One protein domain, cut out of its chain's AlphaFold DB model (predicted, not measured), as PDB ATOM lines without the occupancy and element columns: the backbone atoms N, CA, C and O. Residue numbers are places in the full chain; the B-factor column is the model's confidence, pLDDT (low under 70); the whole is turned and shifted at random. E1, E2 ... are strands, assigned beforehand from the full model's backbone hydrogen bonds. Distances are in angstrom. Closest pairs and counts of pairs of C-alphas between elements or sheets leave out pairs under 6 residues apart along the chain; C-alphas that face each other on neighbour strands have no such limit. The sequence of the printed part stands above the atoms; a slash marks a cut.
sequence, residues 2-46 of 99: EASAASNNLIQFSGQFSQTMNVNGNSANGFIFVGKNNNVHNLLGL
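What this domain is: This is residues 2 to 46 of the 99 residues of an uncharacterized protein of Anisakis simplex (UniProt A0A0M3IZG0). What does the eye meet first? It is one long, bent hairpin of two strands, E1 and E2, whose turn sticks out at residues 22 to 27, while residues 2 to 12 make a loop at the other end and residues 36 to 46 fold part of the way back along it. What is it built of? The 45 printed residues have no named helix and two named strands, E1 then E2, in one antiparallel sheet of order E1 - E2; the class is all strand, though under half of the residues, 21 of 45, are in named elements. How is it spread? It is loose and elongated, with a radius of gyration of the C-alphas of 12.4 A and spans of 36 by 20 by 19 A.

Where its parts are: Where is E1? E1 is residues 13 to 23, 26.0 A from first to last C-alpha, and begins at C-alpha 13 at (-14.369, 19.772, 20.247). Where is E2? E2 is residues 26 to 35, 26.3 A long between the same points, and ends at C-alpha 35 at (-13.078, 18.624, 16.268).

How they stand to each other: How do the strands pair? E1 and E2 are antiparallel neighbours and a hairpin with a tight link of 2 residues, their directions at 161 degrees. C-alphas 20 and 29 face each other at 4.2 A. Which backbone atoms are within hydrogen-bond range? Among them are N 14 and O 34 at 2.8 A, and N 28 and O 21 at 2.9 A. Are the strands straight? E1 bends by 62 degrees at Ser 18. E2 bends by 57 degrees at Asn 29.

The domain as a whole: How large is it? The two C-alphas farthest apart, those of Asn 9 and Gly 25, are 36.6 A from each other. Is it unbroken and sure? The printed part has no cut, and its mean pLDDT is 86.5. Residues 38 to 40 of this predicted model are under 70.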
ATOM      1  N   GLU A   2     -20.779  15.473  26.290       71.19
ATOM      2  CA  GLU A   2     -19.708  14.485  26.141       71.19
ATOM      3  C   GLU A   2     -20.039  13.615  24.930       71.19
ATOM      4  O   GLU A   2     -21.138  13.074  24.840       71.19
ATOM      5  N   ALA A   3     -19.112  13.526  23.979       82.06
ATOM      6  CA  ALA A   3     -19.230  12.645  22.826       82.06
ATOM      7  C   ALA A   3     -18.069  11.657  22.851       82.06
ATOM      8  O   ALA A   3     -16.925  12.036  23.111       82.06
ATOM      9  N   SER A   4     -18.368  10.393  22.570       86.19
ATOM     10  CA  SER A   4     -17.373   9.327  22.514       86.19
ATOM     11  C   SER A   4     -17.263   8.812  21.089       86.19
ATOM     12  O   SER A   4     -18.268   8.606  20.410       86.19
ATOM     13  N   ALA A   5     -16.035   8.609  20.628       84.38
ATOM     14  CA  ALA A   5     -15.769   7.901  19.390       84.38
ATOM     15  C   ALA A   5     -16.098   6.410  19.558       84.38
ATOM     16  O   ALA A   5     -16.112   5.891  20.674       84.38
ATOM     17  N   ALA A   6     -16.258   5.690  18.444       85.62
ATOM     18  CA  ALA A   6     -16.450   4.234  18.454       85.62
ATOM     19  C   ALA A   6     -15.300   3.473  19.149       85.62
ATOM     20  O   ALA A   6     -15.479   2.351  19.609       85.62
ATOM     21  N   SER A   7     -14.121   4.092  19.255       86.88
ATOM     22  CA  SER A   7     -12.970   3.563  19.991       86.88
ATOM     23  C   SER A   7     -13.044   3.785  21.508       86.88
ATOM     24  O   SER A   7     -12.043   3.577  22.187       86.88
ATOM     25  N   ASN A   8     -14.171   4.276  22.037       86.25
ATOM     26  CA  ASN A   8     -14.377   4.680  23.436       86.25
ATOM     27  C   ASN A   8     -13.485   5.834  23.923       86.25
ATOM     28  O   ASN A   8     -13.405   6.102  25.120       86.25
ATOM     29  N   ASN A   9     -12.833   6.549  23.006       87.69
ATOM     30  CA  ASN A   9     -12.108   7.771  23.337       87.69
ATOM     31  C   ASN A   9     -13.063   8.962  23.325       87.69
ATOM     32  O   ASN A   9     -13.923   9.062  22.447       87.69
ATOM     33  N   LEU A  10     -12.867   9.901  24.247       88.88
ATOM     34  CA  LEU A  10     -13.610  11.156  24.236       88.88
ATOM     35  C   LEU A  10     -13.222  12.004  23.023       88.88
ATOM     36  O   LEU A  10     -12.041  12.219  22.736       88.88
ATOM     37  N   ILE A  11     -14.234  12.524  22.336       86.12
ATOM     38  CA  ILE A  11     -14.062  13.479  21.249       86.12
ATOM     39  C   ILE A  11     -13.935  14.867  21.872       86.12
ATOM     40  O   ILE A  11     -14.849  15.363  22.528       86.12
ATOM     41  N   GLN A  12     -12.787  15.506  21.657       88.31
ATOM     42  CA  GLN A  12     -12.591  16.903  22.031       88.31
ATOM     43  C   GLN A  12     -13.041  17.806  20.885       88.31
ATOM     44  O   GLN A  12     -12.541  17.684  19.763       88.31
ATOM     45  N   PHE A  13     -13.935  18.742  21.184       89.19
ATOM     46  CA  PHE A  13     -14.369  19.772  20.247       89.19
ATOM     47  C   PHE A  13     -13.638  21.093  20.514       89.19
ATOM     48  O   PHE A  13     -13.377  21.447  21.663       89.19
ATOM     49  N   SER A  14     -13.291  21.810  19.449       91.06
ATOM     50  CA  SER A  14     -12.738  23.168  19.482       91.06
ATOM     51  C   SER A  14     -13.821  24.243  19.379       91.06
ATOM     52  O   SER A  14     -13.580  25.387  19.756       91.06
ATOM     53  N   GLY A  15     -15.016  23.887  18.906       91.25
ATOM     54  CA  GLY A  15     -16.132  24.815  18.799       91.25
ATOM     55  C   GLY A  15     -17.422  24.150  18.342       91.25
ATOM     56  O   GLY A  15     -17.447  22.973  17.974       91.25
ATOM     57  N   GLN A  16     -18.491  24.937  18.360       93.44
ATOM     58  CA  GLN A  16     -19.795  24.564  17.830       93.44
ATOM     59  C   GLN A  16     -20.477  25.784  17.213       93.44
ATOM     60  O   GLN A  16     -20.312  26.903  17.703       93.44
ATOM     61  N   PHE A  17     -21.271  25.569  16.171       93.50
ATOM     62  CA  PHE A  17     -22.128  26.598  15.587       93.50
ATOM     63  C   PHE A  17     -23.402  25.971  15.021       93.50
ATOM     64  O   PHE A  17     -23.428  24.786  14.697       93.50
ATOM     65  N   SER A  18     -24.476  26.754  14.939       94.44
ATOM     66  CA  SER A  18     -25.720  26.319  14.296       94.44
ATOM     67  C   SER A  18     -25.624  26.551  12.791       94.44
ATOM     68  O   SER A  18     -25.134  27.593  12.355       94.44
ATOM     69  N   GLN A  19     -26.087  25.582  12.007       92.19
ATOM     70  CA  GLN A  19     -26.115  25.653  10.555       92.19
ATOM     71  C   GLN A  19     -27.415  25.046  10.034       92.19
ATOM     72  O   GLN A  19     -27.854  23.987  10.481       92.19
ATOM     73  N   THR A  20     -27.996  25.704   9.031       93.50
ATOM     74  CA  THR A  20     -29.054  25.116   8.205       93.50
ATOM     75  C   THR A  20     -28.448  24.567   6.919       93.50
ATOM     76  O   THR A  20     -27.714  25.274   6.222       93.50
ATOM     77  N   MET A  21     -28.744  23.310   6.607       91.94
ATOM     78  CA  MET A  21     -28.372  22.636   5.369       91.94
ATOM     79  C   MET A  21     -29.625  22.399   4.532       91.94
ATOM     80  O   MET A  21     -30.640  21.949   5.053       91.94
ATOM     81  N   ASN A  22     -29.539  22.688   3.234       90.50
ATOM     82  CA  ASN A  22     -30.633  22.486   2.293       90.50
ATOM     83  C   ASN A  22     -30.180  21.541   1.180       90.50
ATOM     84  O   ASN A  22     -29.200  21.834   0.494       90.50
ATOM     85  N   VAL A  23     -30.896  20.433   0.986       85.75
ATOM     86  CA  VAL A  23     -30.631  19.458  -0.083       85.75
ATOM     87  C   VAL A  23     -31.957  19.010  -0.684       85.75
ATOM     88  O   VAL A  23     -32.857  18.608   0.045       85.75
ATOM     89  N   ASN A  24     -32.096  19.078  -2.013       85.12
ATOM     90  CA  ASN A  24     -33.285  18.617  -2.748       85.12
ATOM     91  C   ASN A  24     -34.631  19.152  -2.208       85.12
ATOM     92  O   ASN A  24     -35.638  18.454  -2.239       85.12
ATOM     93  N   GLY A  25     -34.653  20.392  -1.702       89.06
ATOM     94  CA  GLY A  25     -35.853  21.012  -1.123       89.06
ATOM     95  C   GLY A  25     -36.128  20.650   0.342       89.06
ATOM     96  O   GLY A  25     -36.990  21.272   0.956       89.06
ATOM     97  N   ASN A  26     -35.368  19.718   0.922       90.12
ATOM     98  CA  ASN A  26     -35.390  19.422   2.351       90.12
ATOM     99  C   ASN A  26     -34.434  20.353   3.097       90.12
ATOM    100  O   ASN A  26     -33.358  20.684   2.589       90.12
ATOM    101  N   SER A  27     -34.815  20.751   4.310       94.94
ATOM    102  CA  SER A  27     -34.037  21.655   5.158       94.94
ATOM    103  C   SER A  27     -33.817  21.040   6.535       94.94
ATOM    104  O   SER A  27     -34.779  20.683   7.214       94.94
ATOM    105  N   ALA A  28     -32.555  20.934   6.949       93.44
ATOM    106  CA  ALA A  28     -32.155  20.469   8.271       93.44
ATOM    107  C   ALA A  28     -31.396  21.574   9.004       93.44
ATOM    108  O   ALA A  28     -30.396  22.085   8.500       93.44
ATOM    109  N   ASN A  29     -31.858  21.933  10.199       94.88
ATOM    110  CA  ASN A  29     -31.152  22.840  11.098       94.88
ATOM    111  C   ASN A  29     -30.597  22.041  12.276       94.88
ATOM    112  O   ASN A  29     -31.337  21.310  12.932       94.88
ATOM    113  N   GLY A  30     -29.308  22.204  12.553       92.19
ATOM    114  CA  GLY A  30     -28.661  21.553  13.679       92.19
ATOM    115  C   GLY A  30     -27.350  22.222  14.058       92.19
ATOM    116  O   GLY A  30     -26.959  23.255  13.506       92.19
ATOM    117  N   PHE A  31     -26.672  21.628  15.033       91.81
ATOM    118  CA  PHE A  31     -25.355  22.074  15.464       91.81
ATOM    119  C   PHE A  31     -24.265  21.282  14.754       91.81
ATOM    120  O   PHE A  31     -24.292  20.054  14.715       91.81
ATOM    121  N   ILE A  32     -23.278  22.002  14.238       90.56
ATOM    122  CA  ILE A  32     -22.044  21.439  13.709       90.56
ATOM    123  C   ILE A  32     -20.975  21.585  14.782       90.56
ATOM    124  O   ILE A  32     -20.747  22.679  15.305       90.56
ATOM    125  N   PHE A  33     -20.313  20.476  15.101       90.25
ATOM    126  CA  PHE A  33     -19.233  20.432  16.076       90.25
ATOM    127  C   PHE A  33     -17.890  20.343  15.359       90.25
ATOM    128  O   PHE A  33     -17.681  19.479  14.509       90.25
ATOM    129  N   VAL A  34     -16.964  21.227  15.719       89.31
ATOM    130  CA  VAL A  34     -15.619  21.253  15.142       89.31
ATOM    131  C   VAL A  34     -14.699  20.456  16.053       89.31
ATOM    132  O   VAL A  34     -14.575  20.764  17.236       89.31
ATOM    133  N   GLY A  35     -14.070  19.405  15.528       88.06
ATOM    134  CA  GLY A  35     -13.078  18.624  16.268       88.06
ATOM    135  C   GLY A  35     -11.839  19.461  16.603       88.06
ATOM    136  O   GLY A  35     -11.447  20.349  15.850       88.06
ATOM    137  N   LYS A  36     -11.209  19.192  17.748       86.06
ATOM    138  CA  LYS A  36      -9.964  19.866  18.152       86.06
ATOM    139  C   LYS A  36      -8.746  19.397  17.354       86.06
ATOM    140  O   LYS A  36      -7.818  20.168  17.146       86.06
ATOM    141  N   ASN A  37      -8.765  18.143  16.914       80.19
ATOM    142  CA  ASN A  37      -7.714  17.554  16.096       80.19
ATOM    143  C   ASN A  37      -8.157  17.536  14.629       80.19
ATOM    144  O   ASN A  37      -9.356  17.461  14.352       80.19
ATOM    145  N   ASN A  38      -7.189  17.554  13.707       62.88
ATOM    146  CA  ASN A  38      -7.430  17.382  12.275       62.88
ATOM    147  C   ASN A  38      -7.962  15.968  12.010       62.88
ATOM    148  O   ASN A  38      -7.211  15.046  11.698       62.88
ATOM    149  N   ASN A  39      -9.269  15.791  12.165       60.12
ATOM    150  CA  ASN A  39      -9.946  14.585  11.737       60.12
ATOM    151  C   ASN A  39      -9.984  14.628  10.209       60.12
ATOM    152  O   ASN A  39     -10.551  15.543   9.620       60.12
ATOM    153  N   VAL A  40      -9.354  13.645   9.568       59.81
ATOM    154  CA  VAL A  40      -9.199  13.558   8.101       59.81
ATOM    155  C   VAL A  40     -10.555  13.438   7.377       59.81
ATOM    156  O   VAL A  40     -10.628  13.541   6.155       59.81
ATOM    157  N   HIS A  41     -11.649  13.252   8.126       74.50
ATOM    158  CA  HIS A  41     -12.992  13.046   7.604       74.50
ATOM    159  C   HIS A  41     -14.019  13.902   8.350       74.50
ATOM    160  O   HIS A  41     -14.125  13.844   9.576       74.50
ATOM    161  N   ASN A  42     -14.807  14.657   7.582       84.44
ATOM    162  CA  ASN A  42     -16.023  15.301   8.066       84.44
ATOM    163  C   ASN A  42     -17.141  14.258   8.119       84.44
ATOM    164  O   ASN A  42     -17.314  13.489   7.173       84.44
ATOM    165  N   LEU A  43     -17.889  14.239   9.218       86.94
ATOM    166  CA  LEU A  43     -18.999  13.316   9.428       86.94
ATOM    167  C   LEU A  43     -20.317  14.083   9.389       86.94
ATOM    168  O   LEU A  43     -20.392  15.213   9.871       86.94
ATOM    169  N   LEU A  44     -21.347  13.446   8.840       88.31
ATOM    170  CA  LEU A  44     -22.719  13.934   8.891       88.31
ATOM    171  C   LEU A  44     -23.507  13.077   9.885       88.31
ATOM    172  O   LEU A  44     -23.414  11.849   9.854       88.31
ATOM    173  N   GLY A  45     -24.234  13.731  10.789       88.94
ATOM    174  CA  GLY A  45     -25.072  13.054  11.776       88.94
ATOM    175  C   GLY A  45     -26.259  12.338  11.130       88.94
ATOM    176  O   GLY A  45     -26.727  12.724  10.057       88.94
ATOM    177  N   LEU A  46     -26.745  11.281  11.785       90.38
ATOM    178  CA  LEU A  46     -27.894  10.505  11.299       90.38
ATOM    179  C   LEU A  46     -29.191  11.328  11.289       90.38
ATOM    180  O   LEU A  46     -30.023  11.150  10.411       90.38
TER     181      LEU A  46